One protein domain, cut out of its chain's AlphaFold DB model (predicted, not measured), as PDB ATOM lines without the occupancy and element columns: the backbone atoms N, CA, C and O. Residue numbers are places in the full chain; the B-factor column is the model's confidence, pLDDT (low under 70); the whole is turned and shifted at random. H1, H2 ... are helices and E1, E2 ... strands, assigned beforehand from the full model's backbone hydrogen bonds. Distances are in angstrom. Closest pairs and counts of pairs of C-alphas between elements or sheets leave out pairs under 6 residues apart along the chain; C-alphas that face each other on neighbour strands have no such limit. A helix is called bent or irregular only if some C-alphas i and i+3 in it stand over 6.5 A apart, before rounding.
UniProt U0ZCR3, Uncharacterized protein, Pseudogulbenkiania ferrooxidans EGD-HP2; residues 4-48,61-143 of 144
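AT A GLANCE: This is residues 4 to 48 and 61 to 143 of the 144 residues of an uncharacterized protein of Pseudogulbenkiania ferrooxidans EGD-HP2 (UniProt U0ZCR3). One seven-stranded antiparallel sheet is folded back on itself into two leaves, E2 E1 E5 and E7 E4 E3, with the long, bent strand E6 as the hinge between them; the long helix H1 packs on one face of this sheet and the short helix H2 on the opposite face. A tail sticks out from this body: residues 126 to 143, which hold the small helix H3, stand free. The printed part has 128 residues, with three named helices and seven named strands in the order H1 E1 E2 E3 E4 H2 E5 E6 E7 H3, and its class is mixed, helices and strands. Across the sheet the strands run E2, E1, E5, E6, E7, E4, E3. The whole is only just loose, close to compact, with a radius of gyration of the C-alphas of 16.9 A, and elongated, spanning 56 by 31 by 27 A.

HOW THE PARTS SIT: Along the printed part come H1, residues 4 to 18; E1, 20 to 24; E2, 33 to 37; E3, 39 to 41; E4, 66 to 71; H2, 78 to 83; E5, 89 to 94; E6, 97 to 110; E7, 115 to 122; and H3, 136 to 139. H1 is on the sheet at a height over the sheet of 8.4 A. It lies over E4, and only just over E1 and E7, with 3 of its C-alphas on each. It runs slantwise to the strands, at 55 degrees to E4 on the local plane. The closest C-alphas of H1 and E4 are those of Thr 8 and Ala 71, 6.2 A apart. E1 and E2 form a hairpin, with N 22 and O 36 2.8 A apart. E2 runs on into E3 at 80 degrees, and the two meet only through their link. E3 is antiparallel to E4, where N 69 and O 39 are 2.8 A apart. H2 is on the opposite face from H1, at a height over the sheet of 7.4 A. It lies only just over E6, with 3 of its C-alphas there, and runs across the strands, at 69 degrees to E6 on the local plane. The closest C-alphas of H2 and E6 are those of Lys 79 and Val 107, 5.2 A apart. E5 is antiparallel to E1, with N 93 and O 21 2.8 A apart. E5, E6 and E7 form a meander, each strand the antiparallel neighbour of the one before. In the hairpin of E5 and E6, N 90 and O 102 are 2.8 A apart; in the hairpin of E6 and E7, N 103 and O 121 are 2.8 A apart. E6 bends by 88 degrees at residue 105. E7 is antiparallel to E4, with N 118 and O 68 2.8 A apart. The two leaves of the folded sheet, a sheet bent back on itself, face each other with 30 pairs of C-alphas within 11 A. H3 is not on the sheet and is apart from H1 and H2. In H1 and H2 every O i to N i+4 pair is within hydrogen-bond range; H3 is too short for such a pair.

IN THESE COORDINATES: H1 begins at C-alpha 4, (-21.004, 21.440, -25.064), and measures 20.9 A from first to last C-alpha. E1 measures 13.6 A, E4 17.2 A, E5 16.7 A and E7 21.9 A. E6, the longest strand, starts at C-alpha 97, (-29.352, -8.629, -21.803), and measures 28.3 A. H3 ends at C-alpha 139, (-16.888, -24.086, -3.478).

THE WHOLE: The C-alphas of Ala 5 and Ala 143, the two farthest apart, are 56.8 A apart. Without residues 126 to 143 the body spans 42 by 31 by 26 A. Residues 49 to 60 are not printed, and C-alphas 48 and 61 are 6.2 A apart across this cut. The link from E7 to H3 is long, with 13 residues. The mean pLDDT of the printed part is 76.3; residue 4 and residues 42 to 48, 61 to 65 and 124 to 143 are under 70.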
ATOM      1  N   ALA A   4     -19.959  22.289 -25.639       67.94
ATOM      2  CA  ALA A   4     -21.004  21.440 -25.064       67.94
ATOM      3  C   ALA A   4     -21.740  20.568 -26.107       67.94
ATOM      4  O   ALA A   4     -22.213  19.478 -25.786       67.94
ATOM      5  N   ALA A   5     -21.861  21.026 -27.362       71.00
ATOM      6  CA  ALA A   5     -22.408  20.214 -28.454       71.00
ATOM      7  C   ALA A   5     -21.477  19.053 -28.803       71.00
ATOM      8  O   ALA A   5     -21.938  17.928 -28.959       71.00
ATOM      9  N   GLU A   6     -20.182  19.344 -28.894       71.94
ATOM     10  CA  GLU A   6     -19.140  18.370 -29.219       71.94
ATOM     11  C   GLU A   6     -19.031  17.307 -28.124       71.94
ATOM     12  O   GLU A   6     -19.024  16.119 -28.428       71.94
ATOM     13  N   GLN A   7     -19.073  17.707 -26.848       73.44
ATOM     14  CA  GLN A   7     -19.116  16.773 -25.719       73.44
ATOM     15  C   GLN A   7     -20.358  15.878 -25.744       73.44
ATOM     16  O   GLN A   7     -20.257  14.680 -25.501       73.44
ATOM     17  N   THR A   8     -21.528  16.442 -26.056       75.12
ATOM     18  CA  THR A   8     -22.770  15.660 -26.141       75.12
ATOM     19  C   THR A   8     -22.688  14.625 -27.260       75.12
ATOM     20  O   THR A   8     -23.030  13.466 -27.044       75.12
ATOM     21  N   ALA A   9     -22.193  15.026 -28.433       78.25
ATOM     22  CA  ALA A   9     -22.000  14.122 -29.561       78.25
ATOM     23  C   ALA A   9     -20.990  13.012 -29.235       78.25
ATOM     24  O   ALA A   9     -21.258  11.850 -29.521       78.25
ATOM     25  N   ALA A  10     -19.876  13.349 -28.578       76.88
ATOM     26  CA  ALA A  10     -18.874  12.374 -28.161       76.88
ATOM     27  C   ALA A  10     -19.427  11.365 -27.140       76.88
ATOM     28  O   ALA A  10     -19.175  10.173 -27.266       76.88
ATOM     29  N   VAL A  11     -20.213  11.816 -26.154       78.38
ATOM     30  CA  VAL A  11     -20.849  10.923 -25.170       78.38
ATOM     31  C   VAL A  11     -21.841   9.975 -25.835       78.38
ATOM     32  O   VAL A  11     -21.842   8.794 -25.511       78.38
ATOM     33  N   LEU A  12     -22.659  10.466 -26.771       82.56
ATOM     34  CA  LEU A  12     -23.594   9.617 -27.515       82.56
ATOM     35  C   LEU A  12     -22.857   8.586 -28.372       82.56
ATOM     36  O   LEU A  12     -23.211   7.413 -28.342       82.56
ATOM     37  N   GLN A  13     -21.792   9.001 -29.060       80.75
ATOM     38  CA  GLN A  13     -20.965   8.093 -29.849       80.75
ATOM     39  C   GLN A  13     -20.316   7.007 -28.977       80.75
ATOM     40  O   GLN A  13     -20.346   5.834 -29.333       80.75
ATOM     41  N   LEU A  14     -19.760   7.377 -27.818       78.75
ATOM     42  CA  LEU A  14     -19.196   6.405 -26.881       78.75
ATOM     43  C   LEU A  14     -20.281   5.475 -26.320       78.75
ATOM     44  O   LEU A  14     -20.055   4.279 -26.208       78.75
ATOM     45  N   ALA A  15     -21.466   5.991 -25.992       80.12
ATOM     46  CA  ALA A  15     -22.572   5.169 -25.508       80.12
ATOM     47  C   ALA A  15     -22.997   4.105 -26.537       80.12
ATOM     48  O   ALA A  15     -23.221   2.951 -26.175       80.12
ATOM     49  N   GLU A  16     -23.043   4.470 -27.819       83.62
ATOM     50  CA  GLU A  16     -23.292   3.526 -28.913       83.62
ATOM     51  C   GLU A  16     -22.178   2.475 -29.041       83.62
ATOM     52  O   GLU A  16     -22.470   1.299 -29.246       83.62
ATOM     53  N   GLU A  17     -20.912   2.874 -28.889       81.75
ATOM     54  CA  GLU A  17     -19.758   1.972 -29.002       81.75
ATOM     55  C   GLU A  17     -19.664   0.971 -27.839       81.75
ATOM     56  O   GLU A  17     -19.358  -0.202 -28.054       81.75
ATOM     57  N   PHE A  18     -19.963   1.410 -26.613       79.69
ATOM     58  CA  PHE A  18     -19.987   0.546 -25.428       79.69
ATOM     59  C   PHE A  18     -21.252  -0.326 -25.355       79.69
ATOM     60  O   PHE A  18     -21.234  -1.375 -24.714       79.69
ATOM     61  N   GLY A  19     -22.331   0.065 -26.042       82.31
ATOM     62  CA  GLY A  19     -23.492  -0.791 -26.304       82.31
ATOM     63  C   GLY A  19     -24.471  -0.960 -25.139       82.31
ATOM     64  O   GLY A  19     -25.339  -1.834 -25.211       82.31
ATOM     65  N   ALA A  20     -24.354  -0.155 -24.080       86.69
ATOM     66  CA  ALA A  20     -25.317  -0.141 -22.985       86.69
ATOM     67  C   ALA A  20     -26.537   0.727 -23.338       86.69
ATOM     68  O   ALA A  20     -26.401   1.838 -23.863       86.69
ATOM     69  N   THR A  21     -27.736   0.245 -23.015       93.50
ATOM     70  CA  THR A  21     -28.986   0.991 -23.195       93.50
ATOM     71  C   THR A  21     -29.788   1.076 -21.904       93.50
ATOM     72  O   THR A  21     -29.687   0.223 -21.024       93.50
ATOM     73  N   ALA A  22     -30.591   2.130 -21.777       93.88
ATOM     74  CA  ALA A  22     -31.461   2.365 -20.638       93.88
ATOM     75  C   ALA A  22     -32.906   2.594 -21.083       93.88
ATOM     76  O   ALA A  22     -33.187   3.382 -21.990       93.88
ATOM     77  N   THR A  23     -33.817   1.951 -20.363       95.12
ATOM     78  CA  THR A  23     -35.257   2.165 -20.449       95.12
ATOM     79  C   THR A  23     -35.742   2.817 -19.159       95.12
ATOM     80  O   THR A  23     -35.421   2.371 -18.057       95.12
ATOM     81  N   TRP A  24     -36.522   3.884 -19.287       94.06
ATOM     82  CA  TRP A  24     -37.124   4.620 -18.180       94.06
ATOM     83  C   TRP A  24     -38.625   4.753 -18.408       94.06
ATOM     84  O   TRP A  24     -39.067   5.244 -19.447       94.06
ATOM     85  N   GLN A  25     -39.412   4.343 -17.418       91.69
ATOM     86  CA  GLN A  25     -40.851   4.566 -17.401       91.69
ATOM     87  C   GLN A  25     -41.172   5.652 -16.366       91.69
ATOM     88  O   GLN A  25     -41.105   5.367 -15.169       91.69
ATOM     89  N   PRO A  26     -41.506   6.880 -16.798       86.06
ATOM     90  CA  PRO A  26     -41.746   7.985 -15.880       86.06
ATOM     91  C   PRO A  26     -42.918   7.708 -14.935       86.06
ATOM     92  O   PRO A  26     -44.032   7.420 -15.383       86.06
ATOM     93  N   GLY A  27     -42.707   7.881 -13.625       76.69
ATOM     94  CA  GLY A  27     -43.778   7.744 -12.625       76.69
ATOM     95  C   GLY A  27     -44.875   8.813 -12.745       76.69
ATOM     96  O   GLY A  27     -45.989   8.641 -12.255       76.69
ATOM     97  N   ASN A  28     -44.583   9.909 -13.447       74.38
ATOM     98  CA  ASN A  28     -45.477  11.047 -13.660       74.38
ATOM     99  C   ASN A  28     -46.440  10.893 -14.859       74.38
ATOM    100  O   ASN A  28     -47.143  11.844 -15.199       74.38
ATOM    101  N   GLY A  29     -46.470   9.726 -15.513       76.00
ATOM    102  CA  GLY A  29     -47.352   9.457 -16.655       76.00
ATOM    103  C   GLY A  29     -46.876  10.034 -17.992       76.00
ATOM    104  O   GLY A  29     -47.625   9.985 -18.970       76.00
ATOM    105  N   ALA A  30     -45.653  10.571 -18.067       83.69
ATOM    106  CA  ALA A  30     -45.023  10.905 -19.340       83.69
ATOM    107  C   ALA A  30     -44.721   9.641 -20.172       83.69
ATOM    108  O   ALA A  30     -44.734   8.515 -19.671       83.69
ATOM    109  N   ALA A  31     -44.465   9.833 -21.469       87.38
ATOM    110  CA  ALA A  31     -44.144   8.732 -22.372       87.38
ATOM    111  C   ALA A  31     -42.883   7.988 -21.909       87.38
ATOM    112  O   ALA A  31     -41.900   8.611 -21.508       87.38
ATOM    113  N   ALA A  32     -42.917   6.657 -21.995       90.19
ATOM    114  CA  ALA A  32     -41.759   5.830 -21.689       90.19
ATOM    115  C   ALA A  32     -40.607   6.128 -22.656       90.19
ATOM    116  O   ALA A  32     -40.808   6.299 -23.860       90.19
ATOM    117  N   VAL A  33     -39.400   6.158 -22.108       92.62
ATOM    118  CA  VAL A  33     -38.146   6.249 -22.846       92.62
ATOM    119  C   VAL A  33     -37.607   4.832 -22.973       92.62
ATOM    120  O   VAL A  33     -37.370   4.183 -21.959       92.62
ATOM    121  N   LEU A  34     -37.456   4.338 -24.200       93.19
ATOM    122  CA  LEU A  34     -37.110   2.942 -24.466       93.19
ATOM    123  C   LEU A  34     -35.724   2.839 -25.100       93.19
ATOM    124  O   LEU A  34     -35.439   3.563 -26.055       93.19
ATOM    125  N   ASP A  35     -34.905   1.931 -24.571       91.06
ATOM    126  CA  ASP A  35     -33.641   1.439 -25.131       91.06
ATOM    127  C   ASP A  35     -32.699   2.535 -25.637       91.06
ATOM    128  O   ASP A  35     -32.128   2.457 -26.724       91.06
ATOM    129  N   GLN A  36     -32.535   3.590 -24.842       93.94
ATOM    130  CA  GLN A  36     -31.690   4.710 -25.226       93.94
ATOM    131  C   GLN A  36     -30.226   4.459 -24.872       93.94
ATOM    132  O   GLN A  36     -29.960   3.975 -23.773       93.94
ATOM    133  N   PRO A  37     -29.268   4.826 -25.740       90.88
ATOM    134  CA  PRO A  37     -27.853   4.607 -25.475       90.88
ATOM    135  C   PRO A  37     -27.382   5.428 -24.268       90.88
ATOM    136  O   PRO A  37     -27.674   6.627 -24.136       90.88
ATOM    137  N   VAL A  38     -26.629   4.780 -23.380       90.31
ATOM    138  CA  VAL A  38     -26.052   5.405 -22.186       90.31
ATOM    139  C   VAL A  38     -24.618   4.948 -21.953       90.31
ATOM    140  O   VAL A  38     -24.242   3.829 -22.280       90.31
ATOM    141  N   LEU A  39     -23.816   5.807 -21.328       88.12
ATOM    142  CA  LEU A  39     -22.596   5.365 -20.663       88.12
ATOM    143  C   LEU A  39     -22.968   4.898 -19.265       88.12
ATOM    144  O   LEU A  39     -23.466   5.690 -18.460       88.12
ATOM    145  N   PHE A  40     -22.735   3.620 -18.998       85.44
ATOM    146  CA  PHE A  40     -23.002   3.000 -17.714       85.44
ATOM    147  C   PHE A  40     -21.693   2.563 -17.065       85.44
ATOM    148  O   PHE A  40     -20.900   1.853 -17.679       85.44
ATOM    149  N   ASP A  41     -21.470   3.011 -15.834       78.94
ATOM    150  CA  ASP A  41     -20.325   2.617 -15.023       78.94
ATOM    151  C   ASP A  41     -20.812   1.862 -13.782       78.94
ATOM    152  O   ASP A  41     -21.622   2.361 -12.987       78.94
ATOM    153  N   SER A  42     -20.324   0.630 -13.643       66.81
ATOM    154  CA  SER A  42     -20.556  -0.236 -12.493       66.81
ATOM    155  C   SER A  42     -19.433  -0.011 -11.478       66.81
ATOM    156  O   SER A  42     -18.261  -0.114 -11.839       66.81
ATOM    157  N   PRO A  43     -19.740   0.284 -10.205       61.94
ATOM    158  CA  PRO A  43     -18.725   0.680  -9.244       61.94
ATOM    159  C   PRO A  43     -17.702  -0.422  -8.998       61.94
ATOM    160  O   PRO A  43     -18.013  -1.610  -8.885       61.94
ATOM    161  N   THR A  44     -16.465   0.020  -8.791       47.12
ATOM    162  CA  THR A  44     -15.402  -0.782  -8.197       47.12
ATOM    163  C   THR A  44     -15.452  -0.671  -6.666       47.12
ATOM    164  O   THR A  44     -15.292   0.406  -6.101       47.12
ATOM    165  N   HIS A  45     -15.603  -1.838  -6.027       43.56
ATOM    166  CA  HIS A  45     -15.333  -2.187  -4.619       43.56
ATOM    167  C   HIS A  45     -16.411  -1.943  -3.543       43.56
ATOM    168  O   HIS A  45     -16.723  -0.825  -3.147       43.56
ATOM    169  N   ALA A  46     -16.859  -3.061  -2.956       47.59
ATOM    170  CA  ALA A  46     -17.435  -3.127  -1.617       47.59
ATOM    171  C   ALA A  46     -16.328  -2.974  -0.557       47.59
ATOM    172  O   ALA A  46     -15.249  -3.555  -0.694       47.59
ATOM    173  N   LEU A  47     -16.603  -2.231   0.519       43.66
ATOM    174  CA  LEU A  47     -15.716  -2.145   1.681       43.66
ATOM    175  C   LEU A  47     -16.179  -3.155   2.736       43.66
ATOM    176  O   LEU A  47     -17.236  -2.997   3.349       43.66
ATOM    177  N   GLY A  48     -15.385  -4.205   2.937       47.41
ATOM    178  CA  GLY A  48     -15.554  -5.168   4.024       47.41
ATOM    179  C   GLY A  48     -14.516  -4.943   5.119       47.41
ATOM    180  O   GLY A  48     -13.330  -4.801   4.829       47.41
ATOM    181  N   PHE A  61     -19.985  -2.797   4.179       47.81
ATOM    182  CA  PHE A  61     -20.579  -1.619   3.566       47.81
ATOM    183  C   PHE A  61     -20.583  -1.841   2.055       47.81
ATOM    184  O   PHE A  61     -19.619  -1.534   1.352       47.81
ATOM    185  N   ASP A  62     -21.679  -2.413   1.560       49.34
ATOM    186  CA  ASP A  62     -21.951  -2.451   0.127       49.34
ATOM    187  C   ASP A  62     -22.464  -1.065  -0.284       49.34
ATOM    188  O   ASP A  62     -23.639  -0.741  -0.109       49.34
ATOM    189  N   TYR A  63     -21.562  -0.210  -0.768       50.53
ATOM    190  CA  TYR A  63     -21.923   1.066  -1.379       50.53
ATOM    191  C   TYR A  63     -21.733   0.959  -2.889       50.53
ATOM    192  O   TYR A  63     -20.690   1.301  -3.440       50.53
ATOM    193  N   THR A  64     -22.744   0.406  -3.551       58.88
ATOM    194  CA  THR A  64     -22.729   0.200  -4.997       58.88
ATOM    195  C   THR A  64     -23.312   1.442  -5.678       58.88
ATOM    196  O   THR A  64     -24.509   1.511  -5.967       58.88
ATOM    197  N   ASP A  65     -22.467   2.458  -5.879       67.12
ATOM    198  CA  ASP A  65     -22.796   3.657  -6.658       67.12
ATOM    199  C   ASP A  65     -22.624   3.404  -8.152       67.12
ATOM    200  O   ASP A  65     -21.537   3.533  -8.699       67.12
ATOM    201  N   TYR A  66     -23.722   3.072  -8.813       82.50
ATOM    202  CA  TYR A  66     -23.772   2.987 -10.266       82.50
ATOM    203  C   TYR A  66     -23.927   4.385 -10.873       82.50
ATOM    204  O   TYR A  66     -24.672   5.215 -10.339       82.50
ATOM    205  N   LEU A  67     -23.248   4.650 -11.988       86.56
ATOM    206  CA  LEU A  67     -23.322   5.932 -12.688       86.56
ATOM    207  C   LEU A  67     -23.867   5.737 -14.099       86.56
ATOM    208  O   LEU A  67     -23.391   4.888 -14.842       86.56
ATOM    209  N   MET A  68     -24.836   6.562 -14.483       91.19
ATOM    210  CA  MET A  68     -25.352   6.618 -15.848       91.19
ATOM    211  C   MET A  68     -25.189   8.032 -16.399       91.19
ATOM    212  O   MET A  68     -25.662   8.992 -15.788       91.19
ATOM    213  N   THR A  69     -24.542   8.165 -17.556       90.69
ATOM    214  CA  THR A  69     -24.355   9.445 -18.255       90.69
ATOM    215  C   THR A  69     -24.909   9.368 -19.671       90.69
ATOM    216  O   THR A  69     -24.628   8.427 -20.409       90.69
ATOM    217  N   THR A  70     -25.699  10.365 -20.065       92.44
ATOM    218  CA  THR A  70     -26.290  10.448 -21.412       92.44
ATOM    219  C   THR A  70     -26.762  11.872 -21.714       92.44
ATOM    220  O   THR A  70     -26.691  12.763 -20.862       92.44
ATOM    221  N   ALA A  71     -27.236  12.118 -22.934       89.94
ATOM    222  CA  ALA A  71     -27.785  13.409 -23.325       89.94
ATOM    223  C   ALA A  71     -29.093  13.722 -22.578       89.94
ATOM    224  O   ALA A  71     -30.004  12.906 -22.483       89.94
ATOM    225  N   ALA A  72     -29.223  14.952 -22.084       89.06
ATOM    226  CA  ALA A  72     -30.391  15.407 -21.330       89.06
ATOM    227  C   ALA A  72     -31.694  15.345 -22.142       89.06
ATOM    228  O   ALA A  72     -32.767  15.133 -21.582       89.06
ATOM    229  N   SER A  73     -31.603  15.515 -23.464       90.50
ATOM    230  CA  SER A  73     -32.742  15.429 -24.382       90.50
ATOM    231  C   SER A  73     -33.337  14.025 -24.488       90.50
ATOM    232  O   SER A  73     -34.473  13.891 -24.929       90.50
ATOM    233  N   VAL A  74     -32.574  12.998 -24.112       90.56
ATOM    234  CA  VAL A  74     -32.962  11.587 -24.217       90.56
ATOM    235  C   VAL A  74     -33.864  11.170 -23.057       90.56
ATOM    236  O   VAL A  74     -34.815  10.423 -23.252       90.56
ATOM    237  N   PHE A  75     -33.618  11.717 -21.863       91.25
ATOM    238  CA  PHE A  75     -34.424  11.486 -20.661       91.25
ATOM    239  C   PHE A  75     -35.109  12.789 -20.223       91.25
ATOM    240  O   PHE A  75     -34.779  13.353 -19.167       91.25
ATOM    241  N   PRO A  76     -36.045  13.316 -21.038       87.38
ATOM    242  CA  PRO A  76     -36.680  14.590 -20.760       87.38
ATOM    243  C   PRO A  76     -37.500  14.492 -19.473       87.38
ATOM    244  O   PRO A  76     -38.443  13.716 -19.364       87.38
ATOM    245  N   GLY A  77     -37.132  15.297 -18.481       89.94
ATOM    246  CA  GLY A  77     -37.864  15.388 -17.220       89.94
ATOM    247  C   GLY A  77     -37.463  14.377 -16.141       89.94
ATOM    248  O   GLY A  77     -38.000  14.461 -15.037       89.94
ATOM    249  N   LEU A  78     -36.486  13.493 -16.387       92.25
ATOM    250  CA  LEU A  78     -35.984  12.574 -15.356       92.25
ATOM    251  C   LEU A  78     -35.470  13.348 -14.135       92.25
ATOM    252  O   LEU A  78     -35.852  13.062 -13.002       92.25
ATOM    253  N   LYS A  79     -34.677  14.403 -14.368       92.44
ATOM    254  CA  LYS A  79     -34.188  15.271 -13.291       92.44
ATOM    255  C   LYS A  79     -35.328  15.932 -12.520       92.44
ATOM    256  O   LYS A  79     -35.325  15.888 -11.298       92.44
ATOM    257  N   SER A  80     -36.293  16.537 -13.215       91.88
ATOM    258  CA  SER A  80     -37.416  17.203 -12.548       91.88
ATOM    259  C   SER A  80     -38.262  16.230 -11.736       91.88
ATOM    260  O   SER A  80     -38.748  16.605 -10.676       91.88
ATOM    261  N   SER A  81     -38.414  14.989 -12.208       89.31
ATOM    262  CA  SER A  81     -39.157  13.970 -11.473       89.31
ATOM    263  C   SER A  81     -38.447  13.604 -10.168       89.31
ATOM    264  O   SER A  81     -39.040  13.726  -9.097       89.31
ATOM    265  N   VAL A  82     -37.143  13.304 -10.237       90.00
ATOM    266  CA  VAL A  82     -36.307  13.017  -9.055       90.00
ATOM    267  C   VAL A  82     -36.258  14.212  -8.092       90.00
ATOM    268  O   VAL A  82     -36.463  14.038  -6.894       90.00
ATOM    269  N   ASP A  83     -36.066  15.437  -8.594       88.00
ATOM    270  CA  ASP A  83     -36.068  16.660  -7.771       88.00
ATOM    271  C   ASP A  83     -37.414  16.893  -7.058       88.00
ATOM    272  O   ASP A  83     -37.448  17.476  -5.975       88.00
ATOM    273  N   SER A  84     -38.527  16.448  -7.656       88.38
ATOM    274  CA  SER A  84     -39.865  16.524  -7.055       88.38
ATOM    275  C   SER A  84     -40.163  15.402  -6.052       88.38
ATOM    276  O   SER A  84     -41.250  15.367  -5.480       88.38
ATOM    277  N   GLY A  85     -39.196  14.511  -5.811       83.94
ATOM    278  CA  GLY A  85     -39.334  13.362  -4.917       83.94
ATOM    279  C   GLY A  85     -39.976  12.137  -5.570       83.94
ATOM    280  O   GLY A  85     -40.424  11.246  -4.853       83.94
ATOM    281  N   GLY A  86     -40.045  12.087  -6.903       84.06
ATOM    282  CA  GLY A  86     -40.518  10.916  -7.636       84.06
ATOM    283  C   GLY A  86     -39.592   9.714  -7.446       84.06
ATOM    284  O   GLY A  86     -38.368   9.837  -7.536       84.06
ATOM    285  N   GLU A  87     -40.179   8.543  -7.204       88.88
ATOM    286  CA  GLU A  87     -39.443   7.280  -7.171       88.88
ATOM    287  C   GLU A  87     -39.219   6.773  -8.599       88.88
ATOM    288  O   GLU A  87     -40.069   6.101  -9.183       88.88
ATOM    289  N   GLU A  88     -38.073   7.130  -9.178       91.19
ATOM    290  CA  GLU A  88     -37.742   6.787 -10.559       91.19
ATOM    291  C   GLU A  88     -36.854   5.545 -10.643       91.19
ATOM    292  O   GLU A  88     -35.902   5.376  -9.876       91.19
ATOM    293  N   PHE A  89     -37.144   4.694 -11.627       92.62
ATOM    294  CA  PHE A  89     -36.381   3.481 -11.904       92.62
ATOM    295  C   PHE A  89     -35.951   3.438 -13.364       92.62
ATOM    296  O   PHE A  89     -36.740   3.736 -14.260       92.62
ATOM    297  N   VAL A  90     -34.716   3.009 -13.597       92.94
ATOM    298  CA  VAL A  90     -34.175   2.743 -14.931       92.94
ATOM    299  C   VAL A  90     -33.796   1.277 -15.037       92.94
ATOM    300  O   VAL A  90     -33.162   0.727 -14.136       92.94
ATOM    301  N   THR A  91     -34.193   0.635 -16.127       93.75
ATOM    302  CA  THR A  91     -33.729  -0.710 -16.468       93.75
ATOM    303  C   THR A  91     -32.589  -0.577 -17.459       93.75
ATOM    304  O   THR A  91     -32.742   0.096 -18.479       93.75
ATOM    305  N   LEU A  92     -31.448  -1.180 -17.141       91.00
ATOM    306  CA  LEU A  92     -30.257  -1.152 -17.981       91.00
ATOM    307  C   LEU A  92     -30.069  -2.482 -18.693       91.00
ATOM    308  O   LEU A  92     -30.288  -3.541 -18.103       91.00
ATOM    309  N   TYR A  93     -29.620  -2.400 -19.939       89.06
ATOM    310  CA  TYR A  93     -29.288  -3.539 -20.774       89.06
ATOM    311  C   TYR A  93     -27.867  -3.394 -21.310       89.06
ATOM    312  O   TYR A  93     -27.492  -2.331 -21.800       89.06
ATOM    313  N   GLU A  94     -27.094  -4.472 -21.279       82.62
ATOM    314  CA  GLU A  94     -25.778  -4.565 -21.910       82.62
ATOM    315  C   GLU A  94     -25.792  -5.742 -22.882       82.62
ATOM    316  O   GLU A  94     -26.211  -6.850 -22.541       82.62
ATOM    317  N   PHE A  95     -25.385  -5.503 -24.132       79.56
ATOM    318  CA  PHE A  95     -25.402  -6.521 -25.195       79.56
ATOM    319  C   PHE A  95     -26.778  -7.199 -25.383       79.56
ATOM    320  O   PHE A  95     -26.871  -8.382 -25.716       79.56
ATOM    321  N   GLY A  96     -27.864  -6.448 -25.156       76.25
ATOM    322  CA  GLY A  96     -29.244  -6.931 -25.271       76.25
ATOM    323  C   GLY A  96     -29.722  -7.825 -24.119       76.25
ATOM    324  O   GLY A  96     -30.790  -8.423 -24.228       76.25
ATOM    325  N   GLN A  97     -28.953  -7.942 -23.033       81.00
ATOM    326  CA  GLN A  97     -29.352  -8.629 -21.803       81.00
ATOM    327  C   GLN A  97     -29.646  -7.606 -20.710       81.00
ATOM    328  O   GLN A  97     -28.917  -6.630 -20.584       81.00
ATOM    329  N   GLU A  98     -30.698  -7.823 -19.919       86.19
ATOM    330  CA  GLU A  98     -31.006  -6.957 -18.777       86.19
ATOM    331  C   GLU A  98     -29.915  -7.099 -17.705       86.19
ATOM    332  O   GLU A  98     -29.772  -8.155 -17.090       86.19
ATOM    333  N   THR A  99     -29.159  -6.025 -17.471       82.88
ATOM    334  CA  THR A  99     -28.172  -5.925 -16.385       82.88
ATOM    335  C   THR A  99     -28.872  -5.732 -15.039       82.88
ATOM    336  O   THR A  99     -28.396  -6.197 -14.002       82.88
ATOM    337  N   GLY A 100     -30.024  -5.060 -15.048       86.31
ATOM    338  CA  GLY A 100     -30.918  -4.978 -13.902       86.31
ATOM    339  C   GLY A 100     -31.773  -3.719 -13.888       86.31
ATOM    340  O   GLY A 100     -31.672  -2.845 -14.752       86.31
ATOM    341  N   ARG A 101     -32.594  -3.616 -12.842       89.31
ATOM    342  CA  ARG A 101     -33.409  -2.442 -12.538       89.31
ATOM    343  C   ARG A 101     -32.778  -1.641 -11.406       89.31
ATOM    344  O   ARG A 101     -32.389  -2.183 -10.371       89.31
ATOM    345  N   PHE A 102     -32.667  -0.335 -11.604       89.81
ATOM    346  CA  PHE A 102     -31.941   0.568 -10.724       89.81
ATOM    347  C   PHE A 102     -32.824   1.729 -10.299       89.81
ATOM    348  O   PHE A 102     -33.441   2.391 -11.127       89.81
ATOM    349  N   PHE A 103     -32.830   2.012  -9.004       89.81
ATOM    350  CA  PHE A 103     -33.417   3.218  -8.442       89.81
ATOM    351  C   PHE A 103     -32.528   4.435  -8.731       89.81
ATOM    352  O   PHE A 103     -31.315   4.399  -8.483       89.81
ATOM    353  N   VAL A 104     -33.125   5.519  -9.228       90.94
ATOM    354  CA  VAL A 104     -32.433   6.780  -9.514       90.94
ATOM    355  C   VAL A 104     -32.423   7.653  -8.263       90.94
ATOM    356  O   VAL A 104     -33.435   8.234  -7.882       90.94
ATOM    357  N   ARG A 105     -31.257   7.787  -7.627       87.94
ATOM    358  CA  ARG A 105     -31.118   8.542  -6.371       87.94
ATOM    359  C   ARG A 105     -31.001  10.039  -6.593       87.94
ATOM    360  O   ARG A 105     -31.600  10.828  -5.875       87.94
ATOM    361  N   THR A 106     -30.165  10.433  -7.549       88.25
ATOM    362  CA  THR A 106     -29.896  11.844  -7.846       88.25
ATOM    363  C   THR A 106     -29.584  12.016  -9.316       88.25
ATOM    364  O   THR A 106     -28.884  11.181  -9.889       88.25
ATOM    365  N   VAL A 107     -30.002  13.139  -9.892       91.50
ATOM    366  CA  VAL A 107     -29.682  13.511 -11.272       91.50
ATOM    367  C   VAL A 107     -29.150  14.934 -11.290       91.50
ATOM    368  O   VAL A 107     -29.751  15.845 -10.717       91.50
ATOM    369  N   ARG A 108     -28.027  15.152 -11.971       89.06
ATOM    370  CA  ARG A 108     -27.471  16.489 -12.185       89.06
ATOM    371  C   ARG A 108     -27.252  16.768 -13.661       89.06
ATOM    372  O   ARG A 108     -26.938  15.870 -14.433       89.06
ATOM    373  N   TYR A 109     -27.397  18.034 -14.024       87.81
ATOM    374  CA  TYR A 109     -27.002  18.524 -15.335       87.81
ATOM    375  C   TYR A 109     -25.491  18.753 -15.377       87.81
ATOM    376  O   TYR A 109     -24.926  19.340 -14.453       87.81
ATOM    377  N   VAL A 110     -24.853  18.317 -16.460       82.75
ATOM    378  CA  VAL A 110     -23.435  18.561 -16.768       82.75
ATOM    379  C   VAL A 110     -23.298  19.011 -18.229       82.75
ATOM    380  O   VAL A 110     -24.284  19.012 -18.971       82.75
ATOM    381  N   GLY A 111     -22.108  19.465 -18.641       77.25
ATOM    382  CA  GLY A 111     -21.866  19.928 -20.017       77.25
ATOM    383  C   GLY A 111     -22.837  21.034 -20.455       77.25
ATOM    384  O   GLY A 111     -23.560  20.870 -21.436       77.25
ATOM    385  N   ASP A 112     -22.926  22.115 -19.675       81.06
ATOM    386  CA  ASP A 112     -23.841  23.251 -19.895       81.06
ATOM    387  C   ASP A 112     -25.332  22.872 -19.998       81.06
ATOM    388  O   ASP A 112     -26.110  23.509 -20.708       81.06
ATOM    389  N   GLY A 113     -25.749  21.812 -19.299       78.56
ATOM    390  CA  GLY A 113     -27.147  21.368 -19.273       78.56
ATOM    391  C   GLY A 113     -27.543  20.430 -20.406       78.56
ATOM    392  O   GLY A 113     -28.707  20.047 -20.496       78.56
ATOM    393  N   ARG A 114     -26.595  20.040 -21.263       81.94
ATOM    394  CA  ARG A 114     -26.863  19.140 -22.394       81.94
ATOM    395  C   ARG A 114     -26.730  17.667 -22.055       81.94
ATOM    396  O   ARG A 114     -27.258  16.833 -22.784       81.94
ATOM    397  N   LEU A 115     -26.070  17.355 -20.950       84.81
ATOM    398  CA  LEU A 115     -25.905  16.006 -20.438       84.81
ATOM    399  C   LEU A 115     -26.572  15.889 -19.071       84.81
ATOM    400  O   LEU A 115     -26.646  16.862 -18.313       84.81
ATOM    401  N   ILE A 116     -27.013  14.681 -18.747       91.75
ATOM    402  CA  ILE A 116     -27.359  14.294 -17.385       91.75
ATOM    403  C   ILE A 116     -26.371  13.253 -16.877       91.75
ATOM    404  O   ILE A 116     -25.939  12.374 -17.619       91.75
ATOM    405  N   GLU A 117     -26.056  13.355 -15.594       91.44
ATOM    406  CA  GLU A 117     -25.374  12.322 -14.828       91.44
ATOM    407  C   GLU A 117     -26.322  11.877 -13.710       91.44
ATOM    408  O   GLU A 117     -26.746  12.690 -12.878       91.44
ATOM    409  N   ALA A 118     -26.687  10.599 -13.721       90.56
ATOM    410  CA  ALA A 118     -27.592   9.984 -12.767       90.56
ATOM    411  C   ALA A 118     -26.830   8.997 -11.880       90.56
ATOM    412  O   ALA A 118     -26.152   8.095 -12.374       90.56
ATOM    413  N   ARG A 119     -26.971   9.155 -10.561       89.19
ATOM    414  CA  ARG A 119     -26.489   8.172  -9.588       89.19
ATOM    415  C   ARG A 119     -27.582   7.167  -9.303       89.19
ATOM    416  O   ARG A 119     -28.692   7.529  -8.908       89.19
ATOM    417  N   LEU A 120     -27.223   5.909  -9.450       88.31
ATOM    418  CA  LEU A 120     -28.123   4.780  -9.425       88.31
ATOM    419  C   LEU A 120     -27.770   3.860  -8.256       88.31
ATOM    420  O   LEU A 120     -26.629   3.823  -7.789       88.31
ATOM    421  N   SER A 121     -28.761   3.140  -7.756       83.75
ATOM    422  CA  SER A 121     -28.578   2.021  -6.833       83.75
ATOM    423  C   SER A 121     -29.437   0.871  -7.317       83.75
ATOM    424  O   SER A 121     -30.610   1.086  -7.615       83.75
ATOM    425  N   MET A 122     -28.874  -0.331  -7.399       81.31
ATOM    426  CA  MET A 122     -29.628  -1.507  -7.827       81.31
ATOM    427  C   MET A 122     -30.851  -1.685  -6.924       81.31
ATOM    428  O   MET A 122     -30.729  -1.669  -5.695       81.31
ATOM    429  N   GLU A 123     -32.032  -1.805  -7.527       72.75
ATOM    430  CA  GLU A 123     -33.220  -2.210  -6.792       72.75
ATOM    431  C   GLU A 123     -32.898  -3.593  -6.227       72.75
ATOM    432  O   GLU A 123     -32.573  -4.510  -6.982       72.75
ATOM    433  N   LYS A 124     -32.903  -3.745  -4.896       55.69
ATOM    434  CA  LYS A 124     -32.772  -5.071  -4.297       55.69
ATOM    435  C   LYS A 124     -33.943  -5.902  -4.820       55.69
ATOM    436  O   LYS A 124     -35.030  -5.856  -4.245       55.69
ATOM    437  N   GLN A 125     -33.713  -6.719  -5.851       45.38
ATOM    438  CA  GLN A 125     -34.432  -7.979  -5.951       45.38
ATOM    439  C   GLN A 125     -34.312  -8.599  -4.565       45.38
ATOM    440  O   GLN A 125     -33.230  -8.563  -3.973       45.38
ATOM    441  N   HIS A 126     -35.422  -9.060  -3.995       33.78
ATOM    442  CA  HIS A 126     -35.371  -9.856  -2.780       33.78
ATOM    443  C   HIS A 126     -34.378 -10.990  -3.043       33.78
ATOM    444  O   HIS A 126     -34.727 -11.989  -3.668       33.78
ATOM    445  N   VAL A 127     -33.127 -10.814  -2.610       37.38
ATOM    446  CA  VAL A 127     -32.180 -11.902  -2.477       37.38
ATOM    447  C   VAL A 127     -32.896 -12.788  -1.483       37.38
ATOM    448  O   VAL A 127     -33.094 -12.402  -0.325       37.38
ATOM    449  N   GLY A 128     -33.413 -13.910  -1.986       32.91
ATOM    450  CA  GLY A 128     -33.938 -14.968  -1.147       32.91
ATOM    451  C   GLY A 128     -32.954 -15.197  -0.011       32.91
ATOM    452  O   GLY A 128     -31.765 -14.907  -0.129       32.91
ATOM    453  N   SER A 129     -33.461 -15.642   1.124       34.69
ATOM    454  CA  SER A 129     -32.718 -15.845   2.362       34.69
ATOM    455  C   SER A 129     -31.620 -16.924   2.275       34.69
ATOM    456  O   SER A 129     -31.526 -17.755   3.173       34.69
ATOM    457  N   ASP A 130     -30.763 -16.910   1.257       42.25
ATOM    458  CA  ASP A 130     -29.517 -17.661   1.167       42.25
ATOM    459  C   ASP A 130     -28.459 -16.972   2.028       42.25
ATOM    460  O   ASP A 130     -27.405 -16.503   1.598       42.25
ATOM    461  N   ARG A 131     -28.755 -16.937   3.328       37.16
ATOM    462  CA  ARG A 131     -27.717 -16.856   4.344       37.16
ATOM    463  C   ARG A 131     -26.824 -18.087   4.170       37.16
ATOM    464  O   ARG A 131     -27.189 -19.175   4.601       37.16
ATOM    465  N   GLY A 132     -25.644 -17.893   3.587       44.22
ATOM    466  CA  GLY A 132     -24.512 -18.804   3.771       44.22
ATOM    467  C   GLY A 132     -24.179 -19.768   2.634       44.22
ATOM    468  O   GLY A 132     -23.420 -20.701   2.888       44.22
ATOM    469  N   GLN A 133     -24.660 -19.574   1.403       42.03
ATOM    470  CA  GLN A 133     -24.062 -20.302   0.280       42.03
ATOM    471  C   GLN A 133     -22.766 -19.619  -0.167       42.03
ATOM    472  O   GLN A 133     -22.750 -18.448  -0.544       42.03
ATOM    473  N   LEU A 134     -21.667 -20.371  -0.071       41.38
ATOM    474  CA  LEU A 134     -20.388 -20.027  -0.683       41.38
ATOM    475  C   LEU A 134     -20.578 -19.868  -2.190       41.38
ATOM    476  O   LEU A 134     -21.262 -20.677  -2.817       41.38
ATOM    477  N   ASP A 135     -19.919 -18.855  -2.751       45.44
ATOM    478  CA  ASP A 135     -19.800 -18.661  -4.194       45.44
ATOM    479  C   ASP A 135     -19.470 -20.011  -4.879       45.44
ATOM    480  O   ASP A 135     -18.514 -20.682  -4.466       45.44
ATOM    481  N   PRO A 136     -20.229 -20.443  -5.903       47.91
ATOM    482  CA  PRO A 136     -19.994 -21.704  -6.604       47.91
ATOM    483  C   PRO A 136     -18.578 -21.849  -7.185       47.91
ATOM    484  O   PRO A 136     -18.094 -22.972  -7.347       47.91
ATOM    485  N   ALA A 137     -17.899 -20.741  -7.494       45.44
ATOM    486  CA  ALA A 137     -16.503 -20.736  -7.919       45.44
ATOM    487  C   ALA A 137     -15.543 -21.003  -6.745       45.44
ATOM    488  O   ALA A 137     -14.562 -21.730  -6.915       45.44
ATOM    489  N   LEU A 138     -15.854 -20.498  -5.545       46.75
ATOM    490  CA  LEU A 138     -15.096 -20.771  -4.316       46.75
ATOM    491  C   LEU A 138     -15.341 -22.191  -3.790       46.75
ATOM    492  O   LEU A 138     -14.402 -22.841  -3.341       46.75
ATOM    493  N   ALA A 139     -16.562 -22.721  -3.903       52.75
ATOM    494  CA  ALA A 139     -16.888 -24.086  -3.478       52.75
ATOM    495  C   ALA A 139     -16.043 -25.156  -4.199       52.75
ATOM    496  O   ALA A 139     -15.707 -26.184  -3.613       52.75
ATOM    497  N   ARG A 140     -15.637 -24.900  -5.451       52.00
ATOM    498  CA  ARG A 140     -14.769 -25.801  -6.231       52.00
ATOM    499  C   ARG A 140     -13.318 -25.822  -5.753       52.00
ATOM    500  O   ARG A 140     -12.635 -26.810  -5.991       52.00
ATOM    501  N   LEU A 141     -12.854 -24.773  -5.074       50.34
ATOM    502  CA  LEU A 141     -11.495 -24.699  -4.526       50.34
ATOM    503  C   LEU A 141     -11.342 -25.479  -3.213       50.34
ATOM    504  O   LEU A 141     -10.232 -25.873  -2.876       50.34
ATOM    505  N   PHE A 142     -12.442 -25.730  -2.495       50.97
ATOM    506  CA  PHE A 142     -12.455 -26.491  -1.237       50.97
ATOM    507  C   PHE A 142     -12.908 -27.954  -1.395       50.97
ATOM    508  O   PHE A 142     -12.919 -28.695  -0.417       50.97
ATOM    509  N   ALA A 143     -13.297 -28.368  -2.603       50.34
ATOM    510  CA  ALA A 143     -13.705 -29.740  -2.919       50.34
ATOM    511  C   ALA A 143     -12.554 -30.613  -3.472       50.34
ATOM    512  O   ALA A 143     -12.814 -31.711  -3.966       50.34
TER     513      ALA A 143